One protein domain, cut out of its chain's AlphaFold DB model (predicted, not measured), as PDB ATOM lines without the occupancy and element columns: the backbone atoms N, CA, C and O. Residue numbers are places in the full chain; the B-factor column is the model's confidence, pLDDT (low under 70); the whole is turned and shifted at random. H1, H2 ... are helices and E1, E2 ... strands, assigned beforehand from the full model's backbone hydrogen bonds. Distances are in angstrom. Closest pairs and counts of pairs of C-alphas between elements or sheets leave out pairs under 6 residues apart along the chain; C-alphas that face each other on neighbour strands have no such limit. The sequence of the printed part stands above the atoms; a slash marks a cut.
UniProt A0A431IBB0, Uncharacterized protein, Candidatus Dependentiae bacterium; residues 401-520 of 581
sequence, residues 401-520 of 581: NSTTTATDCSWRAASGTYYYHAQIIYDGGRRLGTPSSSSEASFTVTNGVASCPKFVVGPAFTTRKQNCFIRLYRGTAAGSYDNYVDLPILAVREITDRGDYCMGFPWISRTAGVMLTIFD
ATOM      1  N   ASN A 401     -21.875 -42.005  17.406       86.81
ATOM      2  CA  ASN A 401     -20.481 -41.696  17.089       86.81
ATOM      3  C   ASN A 401     -20.216 -41.794  15.586       86.81
ATOM      4  O   ASN A 401     -19.535 -40.970  14.988       86.81
ATOM      5  N   SER A 402     -20.713 -42.882  15.002       90.31
ATOM      6  CA  SER A 402     -20.552 -43.224  13.601       90.31
ATOM      7  C   SER A 402     -21.686 -44.139  13.160       90.31
ATOM      8  O   SER A 402     -22.340 -44.810  13.966       90.31
ATOM      9  N   THR A 403     -21.919 -44.141  11.856       93.19
ATOM     10  CA  THR A 403     -23.009 -44.849  11.191       93.19
ATOM     11  C   THR A 403     -22.414 -45.670  10.056       93.19
ATOM     12  O   THR A 403     -21.729 -45.123   9.194       93.19
ATOM     13  N   THR A 404     -22.641 -46.980  10.059       94.38
ATOM     14  CA  THR A 404     -22.129 -47.910   9.041       94.38
ATOM     15  C   THR A 404     -23.190 -48.955   8.718       94.38
ATOM     16  O   THR A 404     -24.289 -48.915   9.262       94.38
ATOM     17  N   THR A 405     -22.880 -49.921   7.859       93.06
ATOM     18  CA  THR A 405     -23.704 -51.123   7.709       93.06
ATOM     19  C   THR A 405     -23.060 -52.323   8.407       93.06
ATOM     20  O   THR A 405     -21.848 -52.346   8.638       93.06
ATOM     21  N   ALA A 406     -23.883 -53.288   8.806       89.75
ATOM     22  CA  ALA A 406     -23.486 -54.576   9.357       89.75
ATOM     23  C   ALA A 406     -23.762 -55.683   8.332       89.75
ATOM     24  O   ALA A 406     -24.817 -55.686   7.695       89.75
ATOM     25  N   THR A 407     -22.820 -56.614   8.185       89.62
ATOM     26  CA  THR A 407     -22.890 -57.730   7.224       89.62
ATOM     27  C   THR A 407     -23.246 -59.068   7.874       89.62
ATOM     28  O   THR A 407     -23.449 -60.061   7.181       89.62
ATOM     29  N   ASP A 408     -23.349 -59.107   9.202       85.31
ATOM     30  CA  ASP A 408     -23.729 -60.275  10.005       85.31
ATOM     31  C   ASP A 408     -25.251 -60.390  10.225       85.31
ATOM     32  O   ASP A 408     -25.714 -61.301  10.913       85.31
ATOM     33  N   CYS A 409     -26.044 -59.505   9.615       87.12
ATOM     34  CA  CYS A 409     -27.495 -59.629   9.504       87.12
ATOM     35  C   CYS A 409     -27.991 -59.183   8.127       87.12
ATOM     36  O   CYS A 409     -27.320 -58.436   7.417       87.12
ATOM     37  N   SER A 410     -29.191 -59.640   7.761       91.12
ATOM     38  CA  SER A 410     -29.859 -59.271   6.509       91.12
ATOM     39  C   SER A 410     -31.035 -58.340   6.766       91.12
ATOM     40  O   SER A 410     -31.828 -58.608   7.668       91.12
ATOM     41  N   TRP A 411     -31.189 -57.305   5.939       94.06
ATOM     42  CA  TRP A 411     -32.324 -56.382   5.996       94.06
ATOM     43  C   TRP A 411     -33.646 -57.082   5.645       94.06
ATOM     44  O   TRP A 411     -33.710 -57.854   4.686       94.06
ATOM     45  N   ARG A 412     -34.712 -56.814   6.406       92.25
ATOM     46  CA  ARG A 412     -36.004 -57.520   6.313       92.25
ATOM     47  C   ARG A 412     -37.207 -56.636   6.019       92.25
ATOM     48  O   ARG A 412     -38.242 -57.172   5.635       92.25
ATOM     49  N   ALA A 413     -37.095 -55.318   6.147       93.94
ATOM     50  CA  ALA A 413     -38.170 -54.421   5.722       93.94
ATOM     51  C   ALA A 413     -38.092 -54.140   4.209       93.94
ATOM     52  O   ALA A 413     -37.216 -54.658   3.509       93.94
ATOM     53  N   ALA A 414     -39.020 -53.341   3.681       96.25
ATOM     54  CA  ALA A 414     -39.028 -52.973   2.267       96.25
ATOM     55  C   ALA A 414     -37.702 -52.306   1.853       96.25
ATOM     56  O   ALA A 414     -37.085 -51.597   2.654       96.25
ATOM     57  N   SER A 415     -37.262 -52.543   0.615       97.75
ATOM     58  CA  SER A 415     -36.107 -51.848   0.037       97.75
ATOM     59  C   SER A 415     -36.393 -50.350  -0.077       97.75
ATOM     60  O   SER A 415     -37.508 -49.961  -0.418       97.75
ATOM     61  N   GLY A 416     -35.391 -49.514   0.178       97.62
ATOM     62  CA  GLY A 416     -35.535 -48.062   0.111       97.62
ATOM     63  C   GLY A 416     -34.503 -47.329   0.955       97.62
ATOM     64  O   GLY A 416     -33.576 -47.937   1.494       97.62
ATOM     65  N   THR A 417     -34.683 -46.016   1.070       98.25
ATOM     66  CA  THR A 417     -33.887 -45.168   1.958       98.25
ATOM     67  C   THR A 417     -34.643 -44.939   3.257       98.25
ATOM     68  O   THR A 417     -35.798 -44.520   3.241       98.25
ATOM     69  N   TYR A 418     -33.976 -45.198   4.377       98.44
ATOM     70  CA  TYR A 418     -34.514 -44.964   5.712       98.44
ATOM     71  C   TYR A 418     -33.689 -43.912   6.438       98.44
ATOM     72  O   TYR A 418     -32.462 -43.895   6.325       98.44
ATOM     73  N   TYR A 419     -34.380 -43.067   7.196       98.44
ATOM     74  CA  TYR A 419     -33.828 -41.958   7.965       98.44
ATOM     75  C   TYR A 419     -33.958 -42.253   9.455       98.44
ATOM     76  O   TYR A 419     -35.002 -42.733   9.902       98.44
ATOM     77  N   TYR A 420     -32.901 -41.971  10.214       98.31
ATOM     78  CA  TYR A 420     -32.768 -42.350  11.614       98.31
ATOM     79  C   TYR A 420     -32.312 -41.189  12.477       98.31
ATOM     80  O   TYR A 420     -31.382 -40.458  12.140       98.31
ATOM     81  N   HIS A 421     -32.902 -41.118  13.663       95.62
ATOM     82  CA  HIS A 421     -32.466 -40.242  14.738       95.62
ATOM     83  C   HIS A 421     -32.636 -40.972  16.064       95.62
ATOM     84  O   HIS A 421     -33.484 -41.851  16.180       95.62
ATOM     85  N   ALA A 422     -31.857 -40.626  17.079       93.75
ATOM     86  CA  ALA A 422     -32.034 -41.183  18.412       93.75
ATOM     87  C   ALA A 422     -32.135 -40.092  19.472       93.75
ATOM     88  O   ALA A 422     -31.725 -38.960  19.233       93.75
ATOM     89  N   GLN A 423     -32.663 -40.453  20.639       91.81
ATOM     90  CA  GLN A 423     -32.565 -39.675  21.873       91.81
ATOM     91  C   GLN A 423     -32.573 -40.591  23.097       91.81
ATOM     92  O   GLN A 423     -32.954 -41.760  23.002       91.81
ATOM     93  N   ILE A 424     -32.162 -40.062  24.248       92.12
ATOM     94  CA  ILE A 424     -32.217 -40.799  25.513       92.12
ATOM     95  C   ILE A 424     -33.565 -40.547  26.181       92.12
ATOM     96  O   ILE A 424     -33.998 -39.399  26.294       92.12
ATOM     97  N   ILE A 425     -34.197 -41.614  26.658       93.81
ATOM     98  CA  ILE A 425     -35.465 -41.586  27.387       93.81
ATOM     99  C   ILE A 425     -35.281 -42.272  28.742       93.81
ATOM    100  O   ILE A 425     -34.743 -43.375  28.819       93.81
ATOM    101  N   TYR A 426     -35.761 -41.630  29.804       93.94
ATOM    102  CA  TYR A 426     -35.871 -42.227  31.141       93.94
ATOM    103  C   TYR A 426     -37.319 -42.605  31.456       93.94
ATOM    104  O   TYR A 426     -37.574 -43.678  31.985       93.94
ATOM    105  N   ASP A 427     -38.273 -41.754  31.067       94.38
ATOM    106  CA  ASP A 427     -39.707 -42.029  31.167       94.38
ATOM    107  C   ASP A 427     -40.406 -41.541  29.891       94.38
ATOM    108  O   ASP A 427     -40.543 -40.340  29.632       94.38
ATOM    109  N   GLY A 428     -40.841 -42.491  29.060       93.12
ATOM    110  CA  GLY A 428     -41.469 -42.188  27.777       93.12
ATOM    111  C   GLY A 428     -42.858 -41.556  27.901       93.12
ATOM    112  O   GLY A 428     -43.229 -40.766  27.026       93.12
ATOM    113  N   GLY A 429     -43.603 -41.880  28.962       92.94
ATOM    114  CA  GLY A 429     -44.957 -41.377  29.206       92.94
ATOM    115  C   GLY A 429     -44.939 -39.924  29.668       92.94
ATOM    116  O   GLY A 429     -45.634 -39.078  29.102       92.94
ATOM    117  N   ARG A 430     -44.057 -39.611  30.620       94.62
ATOM    118  CA  ARG A 430     -43.861 -38.256  31.166       94.62
ATOM    119  C   ARG A 430     -42.950 -37.372  30.324       94.62
ATOM    120  O   ARG A 430     -42.792 -36.196  30.630       94.62
ATOM    121  N   ARG A 431     -42.396 -37.915  29.233       93.88
ATOM    122  CA  ARG A 431     -41.490 -37.213  28.307       93.88
ATOM    123  C   ARG A 431     -40.202 -36.750  28.994       93.88
ATOM    124  O   ARG A 431     -39.708 -35.663  28.711       93.88
ATOM    125  N   LEU A 432     -39.656 -37.577  29.880       93.94
ATOM    126  CA  LEU A 432     -38.406 -37.305  30.588       93.94
ATOM    127  C   LEU A 432     -37.247 -37.993  29.877       93.94
ATOM    128  O   LEU A 432     -37.301 -39.193  29.588       93.94
ATOM    129  N   GLY A 433     -36.189 -37.244  29.594       92.94
ATOM    130  CA  GLY A 433     -35.072 -37.758  28.818       92.94
ATOM    131  C   GLY A 433     -33.927 -36.769  28.706       92.94
ATOM    132  O   GLY A 433     -33.769 -35.867  29.527       92.94
ATOM    133  N   THR A 434     -33.138 -36.945  27.655       89.56
ATOM    134  CA  THR A 434     -32.084 -36.016  27.268       89.56
ATOM    135  C   THR A 434     -32.124 -35.788  25.759       89.56
ATOM    136  O   THR A 434     -32.019 -36.763  25.001       89.56
ATOM    137  N   PRO A 435     -32.247 -34.527  25.303       85.31
ATOM    138  CA  PRO A 435     -32.246 -34.206  23.882       85.31
ATOM    139  C   PRO A 435     -30.949 -34.646  23.201       85.31
ATOM    140  O   PRO A 435     -29.849 -34.504  23.747       85.31
ATOM    141  N   SER A 436     -31.069 -35.161  21.980       84.75
ATOM    142  CA  SER A 436     -29.897 -35.544  21.201       84.75
ATOM    143  C   SER A 436     -29.317 -34.372  20.415       84.75
ATOM    144  O   SER A 436     -30.054 -33.532  19.908       84.75
ATOM    145  N   SER A 437     -27.990 -34.351  20.288       86.94
ATOM    146  CA  SER A 437     -27.248 -33.511  19.339       86.94
ATOM    147  C   SER A 437     -26.730 -34.295  18.126       86.94
ATOM    148  O   SER A 437     -25.966 -33.753  17.329       86.94
ATOM    149  N   SER A 438     -27.104 -35.573  17.982       85.12
ATOM    150  CA  SER A 438     -26.734 -36.374  16.814       85.12
ATOM    151  C   SER A 438     -27.389 -35.832  15.551       85.12
ATOM    152  O   SER A 438     -28.555 -35.457  15.572       85.12
ATOM    153  N   SER A 439     -26.650 -35.838  14.445       90.25
ATOM    154  CA  SER A 439     -27.226 -35.604  13.124       90.25
ATOM    155  C   SER A 439     -28.116 -36.773  12.708       90.25
ATOM    156  O   SER A 439     -27.849 -37.925  13.065       90.25
ATOM    157  N   GLU A 440     -29.127 -36.485  11.889       95.31
ATOM    158  CA  GLU A 440     -29.894 -37.525  11.210       95.31
ATOM    159  C   GLU A 440     -28.969 -38.381  10.332       95.31
ATOM    160  O   GLU A 440     -28.119 -37.867   9.602       95.31
ATOM    161  N   ALA A 441     -29.138 -39.696  10.418       96.44
ATOM    162  CA  ALA A 441     -28.441 -40.665   9.585       96.44
ATOM    163  C   ALA A 441     -29.396 -41.218   8.526       96.44
ATOM    164  O   ALA A 441     -30.587 -41.377   8.790       96.44
ATOM    165  N   SER A 442     -28.884 -41.567   7.347       97.38
ATOM    166  CA  SER A 442     -29.684 -42.229   6.314       97.38
ATOM    167  C   SER A 442     -28.957 -43.428   5.723       97.38
ATOM    168  O   SER A 442     -27.729 -43.448   5.635       97.38
ATOM    169  N   PHE A 443     -29.729 -44.442   5.341       97.94
ATOM    170  CA  PHE A 443     -29.217 -45.676   4.756       97.94
ATOM    171  C   PHE A 443     -30.118 -46.142   3.623       97.94
ATOM    172  O   PHE A 443     -31.327 -46.284   3.812       97.94
ATOM    173  N   THR A 444     -29.516 -46.453   2.479       97.25
ATOM    174  CA  THR A 444     -30.181 -47.177   1.395       97.25
ATOM    175  C   THR A 444     -29.968 -48.671   1.600       97.25
ATOM    176  O   THR A 444     -28.834 -49.147   1.653       97.25
ATOM    177  N   VAL A 445     -31.062 -49.413   1.720       97.06
ATOM    178  CA  VAL A 445     -31.071 -50.835   2.073       97.06
ATOM    179  C   VAL A 445     -31.924 -51.621   1.088       97.06
ATOM    180  O   VAL A 445     -32.883 -51.108   0.512       97.06
ATOM    181  N   THR A 446     -31.564 -52.885   0.886       96.94
ATOM    182  CA  THR A 446     -32.274 -53.800  -0.014       96.94
ATOM    183  C   THR A 446     -32.738 -55.013   0.775       96.94
ATOM    184  O   THR A 446     -31.946 -55.624   1.490       96.94
ATOM    185  N   ASN A 447     -34.021 -55.360   0.659       95.62
ATOM    186  CA  ASN A 447     -34.592 -56.532   1.316       95.62
ATOM    187  C   ASN A 447     -33.796 -57.801   0.969       95.62
ATOM    188  O   ASN A 447     -33.458 -58.036  -0.190       95.62
ATOM    189  N   GLY A 448     -33.467 -58.593   1.988       91.88
ATOM    190  CA  GLY A 448     -32.709 -59.834   1.861       91.88
ATOM    191  C   GLY A 448     -31.189 -59.663   1.786       91.88
ATOM    192  O   GLY A 448     -30.475 -60.654   1.930       91.88
ATOM    193  N   VAL A 449     -30.665 -58.443   1.626       93.31
ATOM    194  CA  VAL A 449     -29.216 -58.203   1.527       93.31
ATOM    195  C   VAL A 449     -28.581 -58.108   2.914       93.31
ATOM    196  O   VAL A 449     -29.144 -57.499   3.827       93.31
ATOM    197  N   ALA A 450     -27.389 -58.696   3.066       92.12
ATOM    198  CA  ALA A 450     -26.558 -58.642   4.271       92.12
ATOM    199  C   ALA A 450     -25.925 -57.249   4.482       92.12
ATOM    200  O   ALA A 450     -24.717 -57.065   4.345       92.12
ATOM    201  N   SER A 451     -26.771 -56.245   4.712       92.50
ATOM    202  CA  SER A 451     -26.397 -54.841   4.892       92.50
ATOM    203  C   SER A 451     -27.452 -54.137   5.748       92.50
ATOM    204  O   SER A 451     -28.354 -53.471   5.240       92.50
ATOM    205  N   CYS A 452     -27.363 -54.329   7.059       93.88
ATOM    206  CA  CYS A 452     -28.242 -53.692   8.040       93.88
ATOM    207  C   CYS A 452     -27.665 -52.347   8.509       93.88
ATOM    208  O   CYS A 452     -26.460 -52.285   8.749       93.88
ATOM    209  N   PRO A 453     -28.470 -51.295   8.732       96.50
ATOM    210  CA  PRO A 453     -28.017 -50.082   9.411       96.50
ATOM    211  C   PRO A 453     -27.407 -50.386  10.783       96.50
ATOM    212  O   PRO A 453     -28.002 -51.097  11.598       96.50
ATOM    213  N   LYS A 454     -26.218 -49.835  11.033       94.94
ATOM    214  CA  LYS A 454     -25.454 -49.980  12.271       94.94
ATOM    215  C   LYS A 454     -25.052 -48.615  12.817       94.94
ATOM    216  O   LYS A 454     -24.512 -47.777  12.095       94.94
ATOM    217  N   PHE A 455     -25.249 -48.422  14.113       93.88
ATOM    218  CA  PHE A 455     -24.941 -47.190  14.827       93.88
ATOM    219  C   PHE A 455     -23.971 -47.507  15.958       93.88
ATOM    220  O   PHE A 455     -24.271 -48.333  16.820       93.88
ATOM    221  N   VAL A 456     -22.809 -46.862  15.968       91.69
ATOM    222  CA  VAL A 456     -21.873 -46.953  17.093       91.69
ATOM    223  C   VAL A 456     -22.264 -45.894  18.111       91.69
ATOM    224  O   VAL A 456     -22.356 -44.715  17.771       91.69
ATOM    225  N   VAL A 457     -22.493 -46.305  19.354       88.31
ATOM    226  CA  VAL A 457     -22.857 -45.406  20.449       88.31
ATOM    227  C   VAL A 457     -21.636 -44.569  20.856       88.31
ATOM    228  O   VAL A 457     -20.537 -45.091  21.042       88.31
ATOM    229  N   GLY A 458     -21.820 -43.248  20.943       77.06
ATOM    230  CA  GLY A 458     -20.771 -42.260  21.220       77.06
ATOM    231  C   GLY A 458     -20.077 -42.417  22.573       77.06
ATOM    232  O   GLY A 458     -20.724 -42.789  23.551       77.06
ATOM    233  N   PRO A 459     -18.790 -42.032  22.701       72.25
ATOM    234  CA  PRO A 459     -18.127 -41.972  24.005       72.25
ATOM    235  C   PRO A 459     -18.810 -40.971  24.949       72.25
ATOM    236  O   PRO A 459     -18.806 -41.172  26.158       72.25
ATOM    237  N   ALA A 460     -19.483 -39.942  24.422       71.12
ATOM    238  CA  ALA A 460     -20.320 -39.045  25.220       71.12
ATOM    239  C   ALA A 460     -21.434 -39.789  25.983       71.12
ATOM    240  O   ALA A 460     -21.805 -39.374  27.070       71.12
ATOM    241  N   PHE A 461     -21.933 -40.918  25.473       73.25
ATOM    242  CA  PHE A 461     -22.884 -41.766  26.196       73.25
ATOM    243  C   PHE A 461     -22.239 -42.478  27.393       73.25
ATOM    244  O   PHE A 461     -22.902 -42.726  28.396       73.25
ATOM    245  N   THR A 462     -20.932 -42.757  27.331       64.75
ATOM    246  CA  THR A 462     -20.192 -43.395  28.435       64.75
ATOM    247  C   THR A 462     -19.942 -42.458  29.618       64.75
ATOM    248  O   THR A 462     -19.687 -42.939  30.718       64.75
ATOM    249  N   THR A 463     -20.065 -41.136  29.433       64.00
ATOM    250  CA  THR A 463     -19.983 -40.164  30.539       64.00
ATOM    251  C   THR A 463     -21.268 -40.096  31.367       64.00
ATOM    252  O   THR A 463     -21.274 -39.490  32.439       64.00
ATOM    253  N   ARG A 464     -22.351 -40.738  30.911       68.50
ATOM    254  CA  ARG A 464     -23.611 -40.867  31.650       68.50
ATOM    255  C   ARG A 464     -23.752 -42.262  32.242       68.50
ATOM    256  O   ARG A 464     -23.202 -43.237  31.731       68.50
ATOM    257  N   LYS A 465     -24.541 -42.385  33.313       68.00
ATOM    258  CA  LYS A 465     -24.976 -43.712  33.758       68.00
ATOM    259  C   LYS A 465     -25.854 -44.307  32.662       68.00
ATOM    260  O   LYS A 465     -26.861 -43.715  32.292       68.00
ATOM    261  N   GLN A 466     -25.499 -45.492  32.177       74.12
ATOM    262  CA  GLN A 466     -26.188 -46.179  31.075       74.12
ATOM    263  C   GLN A 466     -27.585 -46.719  31.453       74.12
ATOM    264  O   GLN A 466     -28.101 -47.600  30.783       74.12
ATOM    265  N   ASN A 467     -28.203 -46.210  32.521       84.69
ATOM    266  CA  ASN A 467     -29.523 -46.619  32.994       84.69
ATOM    267  C   ASN A 467     -30.588 -45.775  32.289       84.69
ATOM    268  O   ASN A 467     -31.115 -44.820  32.858       84.69
ATOM    269  N   CYS A 468     -30.854 -46.101  31.030       91.38
ATOM    270  CA  CYS A 468     -31.833 -45.399  30.211       91.38
ATOM    271  C   CYS A 468     -32.340 -46.279  29.070       91.38
ATOM    272  O   CYS A 468     -31.801 -47.357  28.800       91.38
ATOM    273  N   PHE A 469     -33.335 -45.777  28.352       95.12
ATOM    274  CA  PHE A 469     -33.598 -46.203  26.991       95.12
ATOM    275  C   PHE A 469     -32.841 -45.321  26.005       95.12
ATOM    276  O   PHE A 469     -32.861 -44.092  26.115       95.12
ATOM    277  N   ILE A 470     -32.263 -45.934  24.974       94.50
ATOM    278  CA  ILE A 470     -32.070 -45.233  23.704       94.50
ATOM    279  C   ILE A 470     -33.345 -45.449  22.896       94.50
ATOM    280  O   ILE A 470     -33.656 -46.580  22.519       94.50
ATOM    281  N   ARG A 471     -34.077 -44.366  22.625       96.00
ATOM    282  CA  ARG A 471     -35.177 -44.384  21.663       96.00
ATOM    283  C   ARG A 471     -34.616 -44.095  20.283       96.00
ATOM    284  O   ARG A 471     -34.199 -42.967  20.021       96.00
ATOM    285  N   LEU A 472     -34.616 -45.100  19.415       97.31
ATOM    286  CA  LEU A 472     -34.255 -44.956  18.007       97.31
ATOM    287  C   LEU A 472     -35.530 -44.727  17.194       97.31
ATOM    288  O   LEU A 472     -36.494 -45.477  17.317       97.31
ATOM    289  N   TYR A 473     -35.532 -43.691  16.370       97.88
ATOM    290  CA  TYR A 473     -36.578 -43.371  15.410       97.88
ATOM    291  C   TYR A 473     -36.170 -43.822  14.015       97.88
ATOM    292  O   TYR A 473     -34.991 -43.756  13.662       97.88
ATOM    293  N   ARG A 474     -37.159 -44.228  13.220       98.25
ATOM    294  CA  ARG A 474     -36.996 -44.568  11.810       98.25
ATOM    295  C   ARG A 474     -38.147 -43.990  10.995       98.25
ATOM    296  O   ARG A 474     -39.289 -44.003  11.451       98.25
ATOM    297  N   GLY A 475     -37.835 -43.493   9.805       98.19
ATOM    298  CA  GLY A 475     -38.801 -42.996   8.831       98.19
ATOM    299  C   GLY A 475     -38.339 -43.210   7.396       98.19
ATOM    300  O   GLY A 475     -37.198 -43.604   7.152       98.19
ATOM    301  N   THR A 476     -39.227 -42.936   6.446       97.19
ATOM    302  CA  THR A 476     -38.966 -43.020   4.994       97.19
ATOM    303  C   THR A 476     -38.732 -41.650   4.348       97.19
ATOM    304  O   THR A 476     -38.459 -41.568   3.153       97.19
ATOM    305  N   ALA A 477     -38.788 -40.571   5.136       97.31
ATOM    306  CA  ALA A 477     -38.476 -39.210   4.716       97.31
ATOM    307  C   ALA A 477     -37.653 -38.488   5.794       97.31
ATOM    308  O   ALA A 477     -37.849 -38.713   6.989       97.31
ATOM    309  N   ALA A 478     -36.753 -37.602   5.365       97.56
ATOM    310  CA  ALA A 478     -35.918 -36.808   6.265       97.56
ATOM    311  C   ALA A 478     -36.773 -35.984   7.246       97.56
ATOM    312  O   ALA A 478     -37.756 -35.351   6.850       97.56
ATOM    313  N   GLY A 479     -36.411 -36.004   8.531       96.62
ATOM    314  CA  GLY A 479     -37.098 -35.279   9.603       96.62
ATOM    315  C   GLY A 479     -38.499 -35.792   9.971       96.62
ATOM    316  O   GLY A 479     -39.164 -35.175  10.808       96.62
ATOM    317  N   SER A 480     -38.964 -36.899   9.379       97.81
ATOM    318  CA  SER A 480     -40.300 -37.460   9.611       97.81
ATOM    319  C   SER A 480     -40.242 -38.966   9.867       97.81
ATOM    320  O   SER A 480     -39.984 -39.761   8.966       97.81
ATOM    321  N   TYR A 481     -40.508 -39.361  11.113       98.19
ATOM    322  CA  TYR A 481     -40.362 -40.731  11.601       98.19
ATOM    323  C   TYR A 481     -41.716 -41.343  11.958       98.19
ATOM    324  O   TYR A 481     -42.460 -40.802  12.779       98.19
ATOM    325  N   ASP A 482     -42.015 -42.494  11.365       97.75
ATOM    326  CA  ASP A 482     -43.255 -43.259  11.522       97.75
ATOM    327  C   ASP A 482     -43.078 -44.502  12.408       97.75
ATOM    328  O   ASP A 482     -44.046 -45.177  12.748       97.75
ATOM    329  N   ASN A 483     -41.851 -44.791  12.838       98.25
ATOM    330  CA  ASN A 483     -41.544 -45.885  13.744       98.25
ATOM    331  C   ASN A 483     -40.556 -45.444  14.827       98.25
ATOM    332  O   ASN A 483     -39.731 -44.546  14.631       98.25
ATOM    333  N   TYR A 484     -40.628 -46.095  15.984       97.81
ATOM    334  CA  TYR A 484     -39.604 -46.000  17.016       97.81
ATOM    335  C   TYR A 484     -39.399 -47.336  17.727       97.81
ATOM    336  O   TYR A 484     -40.253 -48.214  17.683       97.81
ATOM    337  N   VAL A 485     -38.269 -47.483  18.401       97.62
ATOM    338  CA  VAL A 485     -37.979 -48.613  19.283       97.62
ATOM    339  C   VAL A 485     -37.268 -48.093  20.525       97.62
ATOM    340  O   VAL A 485     -36.423 -47.203  20.429       97.62
ATOM    341  N   ASP A 486     -37.631 -48.639  21.682       96.94
ATOM    342  CA  ASP A 486     -37.001 -48.332  22.962       96.94
ATOM    343  C   ASP A 486     -36.056 -49.460  23.353       96.94
ATOM    344  O   ASP A 486     -36.483 -50.581  23.616       96.94
ATOM    345  N   LEU A 487     -34.760 -49.154  23.392       96.81
ATOM    346  CA  LEU A 487     -33.710 -50.112  23.717       96.81
ATOM    347  C   LEU A 487     -33.276 -49.920  25.176       96.81
ATOM    348  O   LEU A 487     -32.604 -48.923  25.452       96.81
ATOM    349  N   PRO A 488     -33.652 -50.808  26.123       96.19
ATOM    350  CA  PRO A 488     -33.258 -50.675  27.527       96.19
ATOM    351  C   PRO A 488     -31.767 -50.961  27.658       96.19
ATOM    352  O   PRO A 488     -31.350 -52.107  27.547       96.19
ATOM    353  N   ILE A 489     -30.940 -49.947  27.875       93.00
ATOM    354  CA  ILE A 489     -29.489 -50.119  27.807       93.00
ATOM    355  C   ILE A 489     -28.952 -50.704  29.114       93.00
ATOM    356  O   ILE A 489     -29.237 -50.193  30.194       93.00
ATOM    357  N   LEU A 490     -28.147 -51.770  29.020       91.19
ATOM    358  CA  LEU A 490     -27.345 -52.272  30.142       91.19
ATOM    359  C   LEU A 490     -25.845 -52.180  29.864       91.19
ATOM    360  O   LEU A 490     -25.093 -51.729  30.727       91.19
ATOM    361  N   ALA A 491     -25.421 -52.627  28.685       88.44
ATOM    362  CA  ALA A 491     -24.069 -52.471  28.167       88.44
ATOM    363  C   ALA A 491     -24.144 -52.588  26.642       88.44
ATOM    364  O   ALA A 491     -24.207 -53.696  26.112       88.44
ATOM    365  N   VAL A 492     -24.209 -51.442  25.960       88.31
ATOM    366  CA  VAL A 492     -24.344 -51.375  24.500       88.31
ATOM    367  C   VAL A 492     -23.254 -50.488  23.911       88.31
ATOM    368  O   VAL A 492     -23.087 -49.344  24.335       88.31
ATOM    369  N   ARG A 493     -22.540 -51.007  22.912       87.69
ATOM    370  CA  ARG A 493     -21.615 -50.265  22.051       87.69
ATOM    371  C   ARG A 493     -22.202 -50.038  20.665       87.69
ATOM    372  O   ARG A 493     -22.009 -48.968  20.095       87.69
ATOM    373  N   GLU A 494     -22.888 -51.030  20.110       90.12
ATOM    374  CA  GLU A 494     -23.423 -50.979  18.752       90.12
ATOM    375  C   GLU A 494     -24.921 -51.295  18.731       90.12
ATOM    376  O   GLU A 494     -25.402 -52.205  19.399       90.12
ATOM    377  N   ILE A 495     -25.666 -50.536  17.931       93.69
ATOM    378  CA  ILE A 495     -27.085 -50.758  17.648       93.69
ATOM    379  C   ILE A 495     -27.200 -51.194  16.193       93.69
ATOM    380  O   ILE A 495     -26.603 -50.577  15.317       93.69
ATOM    381  N   THR A 496     -27.962 -52.249  15.921       93.81
ATOM    382  CA  THR A 496     -28.190 -52.772  14.567       93.81
ATOM    383  C   THR A 496     -29.685 -52.913  14.306       93.81
ATOM    384  O   THR A 496     -30.402 -53.517  15.109       93.81
ATOM    385  N   ASP A 497     -30.155 -52.367  13.184       95.06
ATOM    386  CA  ASP A 497     -31.537 -52.517  12.714       95.06
ATOM    387  C   ASP A 497     -31.626 -53.576  11.609       95.06
ATOM    388  O   ASP A 497     -31.043 -53.427  10.539       95.06
ATOM    389  N   ARG A 498     -32.396 -54.642  11.849       91.81
ATOM    390  CA  ARG A 498     -32.682 -55.693  10.863       91.81
ATOM    391  C   ARG A 498     -33.869 -55.329   9.959       91.81
ATOM    392  O   ARG A 498     -34.150 -56.035   8.997       91.81
ATOM    393  N   GLY A 499     -34.570 -54.232  10.232       93.19
ATOM    394  CA  GLY A 499     -35.751 -53.767   9.504       93.19
ATOM    395  C   GLY A 499     -37.056 -54.160  10.196       93.19
ATOM    396  O   GLY A 499     -37.931 -53.323  10.411       93.19
ATOM    397  N   ASP A 500     -37.173 -55.413  10.609       90.75
ATOM    398  CA  ASP A 500     -38.302 -55.948  11.377       90.75
ATOM    399  C   ASP A 500     -38.090 -55.834  12.899       90.75
ATOM    400  O   ASP A 500     -39.021 -55.514  13.636       90.75
ATOM    401  N   TYR A 501     -36.849 -56.003  13.358       92.81
ATOM    402  CA  TYR A 501     -36.428 -55.817  14.746       92.81
ATOM    403  C   TYR A 501     -35.154 -54.976  14.819       92.81
ATOM    404  O   TYR A 501     -34.271 -55.089  13.969       92.81
ATOM    405  N   CYS A 502     -35.006 -54.213  15.895       94.19
ATOM    406  CA  CYS A 502     -33.753 -53.566  16.258       94.19
ATOM    407  C   CYS A 502     -33.255 -54.165  17.572       94.19
ATOM    408  O   CYS A 502     -33.968 -54.145  18.573       94.19
ATOM    409  N   MET A 503     -32.053 -54.745  17.569       91.69
ATOM    410  CA  MET A 503     -31.458 -55.373  18.762       91.69
ATOM    411  C   MET A 503     -32.356 -56.429  19.447       91.69
ATOM    412  O   MET A 503     -32.283 -56.631  20.657       91.69
ATOM    413  N   GLY A 504     -33.222 -57.099  18.680       90.88
ATOM    414  CA  GLY A 504     -34.169 -58.098  19.190       90.88
ATOM    415  C   GLY A 504     -35.479 -57.523  19.739       90.88
ATOM    416  O   GLY A 504     -36.294 -58.282  20.253       90.88
ATOM    417  N   PHE A 505     -35.710 -56.214  19.614       94.00
ATOM    418  CA  PHE A 505     -36.964 -55.557  19.986       94.00
ATOM    419  C   PHE A 505     -37.750 -55.133  18.740       94.00
ATOM    420  O   PHE A 505     -37.148 -54.646  17.777       94.00
ATOM    421  N   PRO A 506     -39.077 -55.350  18.716       92.75
ATOM    422  CA  PRO A 506     -39.896 -54.976  17.573       92.75
ATOM    423  C   PRO A 506     -40.012 -53.454  17.463       92.75
ATOM    424  O   PRO A 506     -40.060 -52.741  18.468       92.75
ATOM    425  N   TRP A 507     -40.102 -52.966  16.229       95.75
ATOM    426  CA  TRP A 507     -40.444 -51.573  15.965       95.75
ATOM    427  C   TRP A 507     -41.900 -51.285  16.345       95.75
ATOM    428  O   TRP A 507     -42.797 -52.082  16.077       95.75
ATOM    429  N   ILE A 508     -42.131 -50.121  16.947       95.50
ATOM    430  CA  ILE A 508     -43.448 -49.611  17.318       95.50
ATOM    431  C   ILE A 508     -43.838 -48.529  16.315       95.50
ATOM    432  O   ILE A 508     -43.151 -47.512  16.177       95.50
ATOM    433  N   SER A 509     -44.957 -48.735  15.627       96.69
ATOM    434  CA  SER A 509     -45.498 -47.749  14.696       96.69
ATOM    435  C   SER A 509     -46.070 -46.536  15.430       96.69
ATOM    436  O   SER A 509     -46.642 -46.639  16.515       96.69
ATOM    437  N   ARG A 510     -45.938 -45.367  14.810       96.00
ATOM    438  CA  ARG A 510     -46.480 -44.090  15.277       96.00
ATOM    439  C   ARG A 510     -46.928 -43.245  14.089       96.00
ATOM    440  O   ARG A 510     -46.527 -43.480  12.954       96.00
ATOM    441  N   THR A 511     -47.703 -42.199  14.358       96.62
ATOM    442  CA  THR A 511     -47.954 -41.163  13.352       96.62
ATOM    443  C   THR A 511     -46.634 -40.515  12.939       96.62
ATOM    444  O   THR A 511     -45.856 -40.098  13.809       96.62
ATOM    445  N   ALA A 512     -46.413 -40.438  11.623       97.44
ATOM    446  CA  ALA A 512     -45.240 -39.820  11.025       97.44
ATOM    447  C   ALA A 512     -45.080 -38.370  11.499       97.44
ATOM    448  O   ALA A 512     -46.043 -37.602  11.543       97.44
ATOM    449  N   GLY A 513     -43.859 -38.003  11.865       97.25
ATOM    450  CA  GLY A 513     -43.527 -36.640  12.252       97.25
ATOM    451  C   GLY A 513     -42.199 -36.558  12.982       97.25
ATOM    452  O   GLY A 513     -41.426 -37.514  13.030       97.25
ATOM    453  N   VAL A 514     -41.943 -35.403  13.586       95.50
ATOM    454  CA  VAL A 514     -40.678 -35.134  14.273       95.50
ATOM    455  C   VAL A 514     -40.465 -36.032  15.501       95.50
ATOM    456  O   VAL A 514     -41.381 -36.697  16.022       95.50
ATOM    457  N   MET A 515     -39.222 -36.050  15.991       94.06
ATOM    458  CA  MET A 515     -38.905 -36.625  17.297       94.06
ATOM    459  C   MET A 515     -39.772 -36.004  18.390       94.06
ATOM    460  O   MET A 515     -40.195 -34.852  18.313       94.06
ATOM    461  N   LEU A 516     -40.043 -36.792  19.424       91.25
ATOM    462  CA  LEU A 516     -40.847 -36.322  20.542       91.25
ATOM    463  C   LEU A 516     -40.045 -35.316  21.360       91.25
ATOM    464  O   LEU A 516     -38.922 -35.623  21.756       91.25
ATOM    465  N   THR A 517     -40.647 -34.166  21.651       91.94
ATOM    466  CA  THR A 517     -40.106 -33.207  22.616       91.94
ATOM    467  C   THR A 517     -40.076 -33.837  24.007       91.94
ATOM    468  O   THR A 517     -41.013 -34.535  24.405       91.94
ATOM    469  N   ILE A 518     -38.985 -33.596  24.731       92.69
ATOM    470  CA  ILE A 518     -38.721 -34.135  26.065       92.69
ATOM    471  C   ILE A 518     -38.165 -33.046  26.978       92.69
ATOM    472  O   ILE A 518     -37.542 -32.092  26.507       92.69
ATOM    473  N   PHE A 519     -38.378 -33.200  28.280       91.88
ATOM    474  CA  PHE A 519     -37.733 -32.380  29.296       91.88
ATOM    475  C   PHE A 519     -36.346 -32.943  29.592       91.88
ATOM    476  O   PHE A 519     -36.225 -34.124  29.939       91.88
ATOM    477  N   ASP A 520     -35.315 -32.100  29.481       90.25
ATOM    478  CA  ASP A 520     -33.977 -32.466  29.946       90.25
ATOM    479  C   ASP A 520     -34.035 -32.710  31.456       90.25
ATOM    480  O   ASP A 520     -34.360 -31.817  32.247       90.25
TER     481      ASP A 520
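Overview. This is residues 401 to 520 of the 581 residues of an uncharacterized protein of Candidatus Dependentiae bacterium (UniProt A0A431IBB0). A large, strongly twisted sheet, E2 E3 E4 E6 E7 E9, forms one wall of the domain, and a small sheet, E1 E5 E8, is partly face to face with it, a loose and uneven sandwich. The short helix H1 lies beyond the end of E5, and the tail after E9 runs back to E3. The printed part has 120 residues, with elements in the order E1 E2 E3 E4 E5 H1 E6 E7 E8 E9, mostly strand. The large sheet is branched at E2, with antiparallel neighbour pairs; the small one has the order E1, E5, E8, all antiparallel. The whole is compact, with a radius of gyration of the C-alphas of 13.6 A, and spans 38 by 30 by 23 A.

Along the chain. E2, residues 416 to 427, is the longest strand at 31.9 A, from C-alpha 416 at (-35.535, -48.062, 0.111), and bends by 59 degrees at residue 424. E3 is residues 432 to 434, E4 441 to 445, and E6 469 to 475, 19.2 A. E7, residues 481 to 491, spans 26.0 A, and E9, residues 508 to 513, 13.9 A, ending at C-alpha 513 (-43.527, -36.640, 12.252). In the small sheet E1 is residues 401 to 406, 15.3 A, from C-alpha 401 (-20.481, -41.696, 17.089); E5 is 452 to 457, 15.9 A; E8 is 494 to 496. H1 is residues 459 to 462.

Arrangement. E3 and E4 are on one side of E2 and E6 is on the other. The pairing is staggered: E4 pairs with residues 416 to 420 of E2 (N 418 and O 443, 2.9 A), E6 with 419 to 425 (N 423 and O 471, 3.0 A), and E3 with 424 to 427 (N 426 and O 432, 2.9 A). E2 and E3 form a hairpin, as do E6 and E7 (N 472 and O 485, 3.0 A). E9 is an edge strand beside E7, with N 510 and O 482 2.8 A apart. In the small sheet, E5 is the inner strand, with N 404 and O 454 2.9 A apart toward E1 and N 455 and O 495 2.8 A apart toward E8. Between the sheets, the closest C-alphas of E4 and E5, those of Phe 443 and Pro 453, are 6.5 A apart. H1 is on neither sheet; it is too short for an O i to N i+4 pair, and its one O i to N i+3 pair is within range.

Size, cuts and confidence. The C-alphas farthest apart, of Gly 448 and Asp 520, are 39.2 A apart. The printed part has no cut. The link from E8 to E9, 11 residues, is long; in it residues 501 to 502 pair with 505 to 506, antiparallel. Residues 519 to 520 pair with 432 to 433 of E3, parallel. The mean pLDDT of the printed part is 92.0; residues 462 to 465 are under 70.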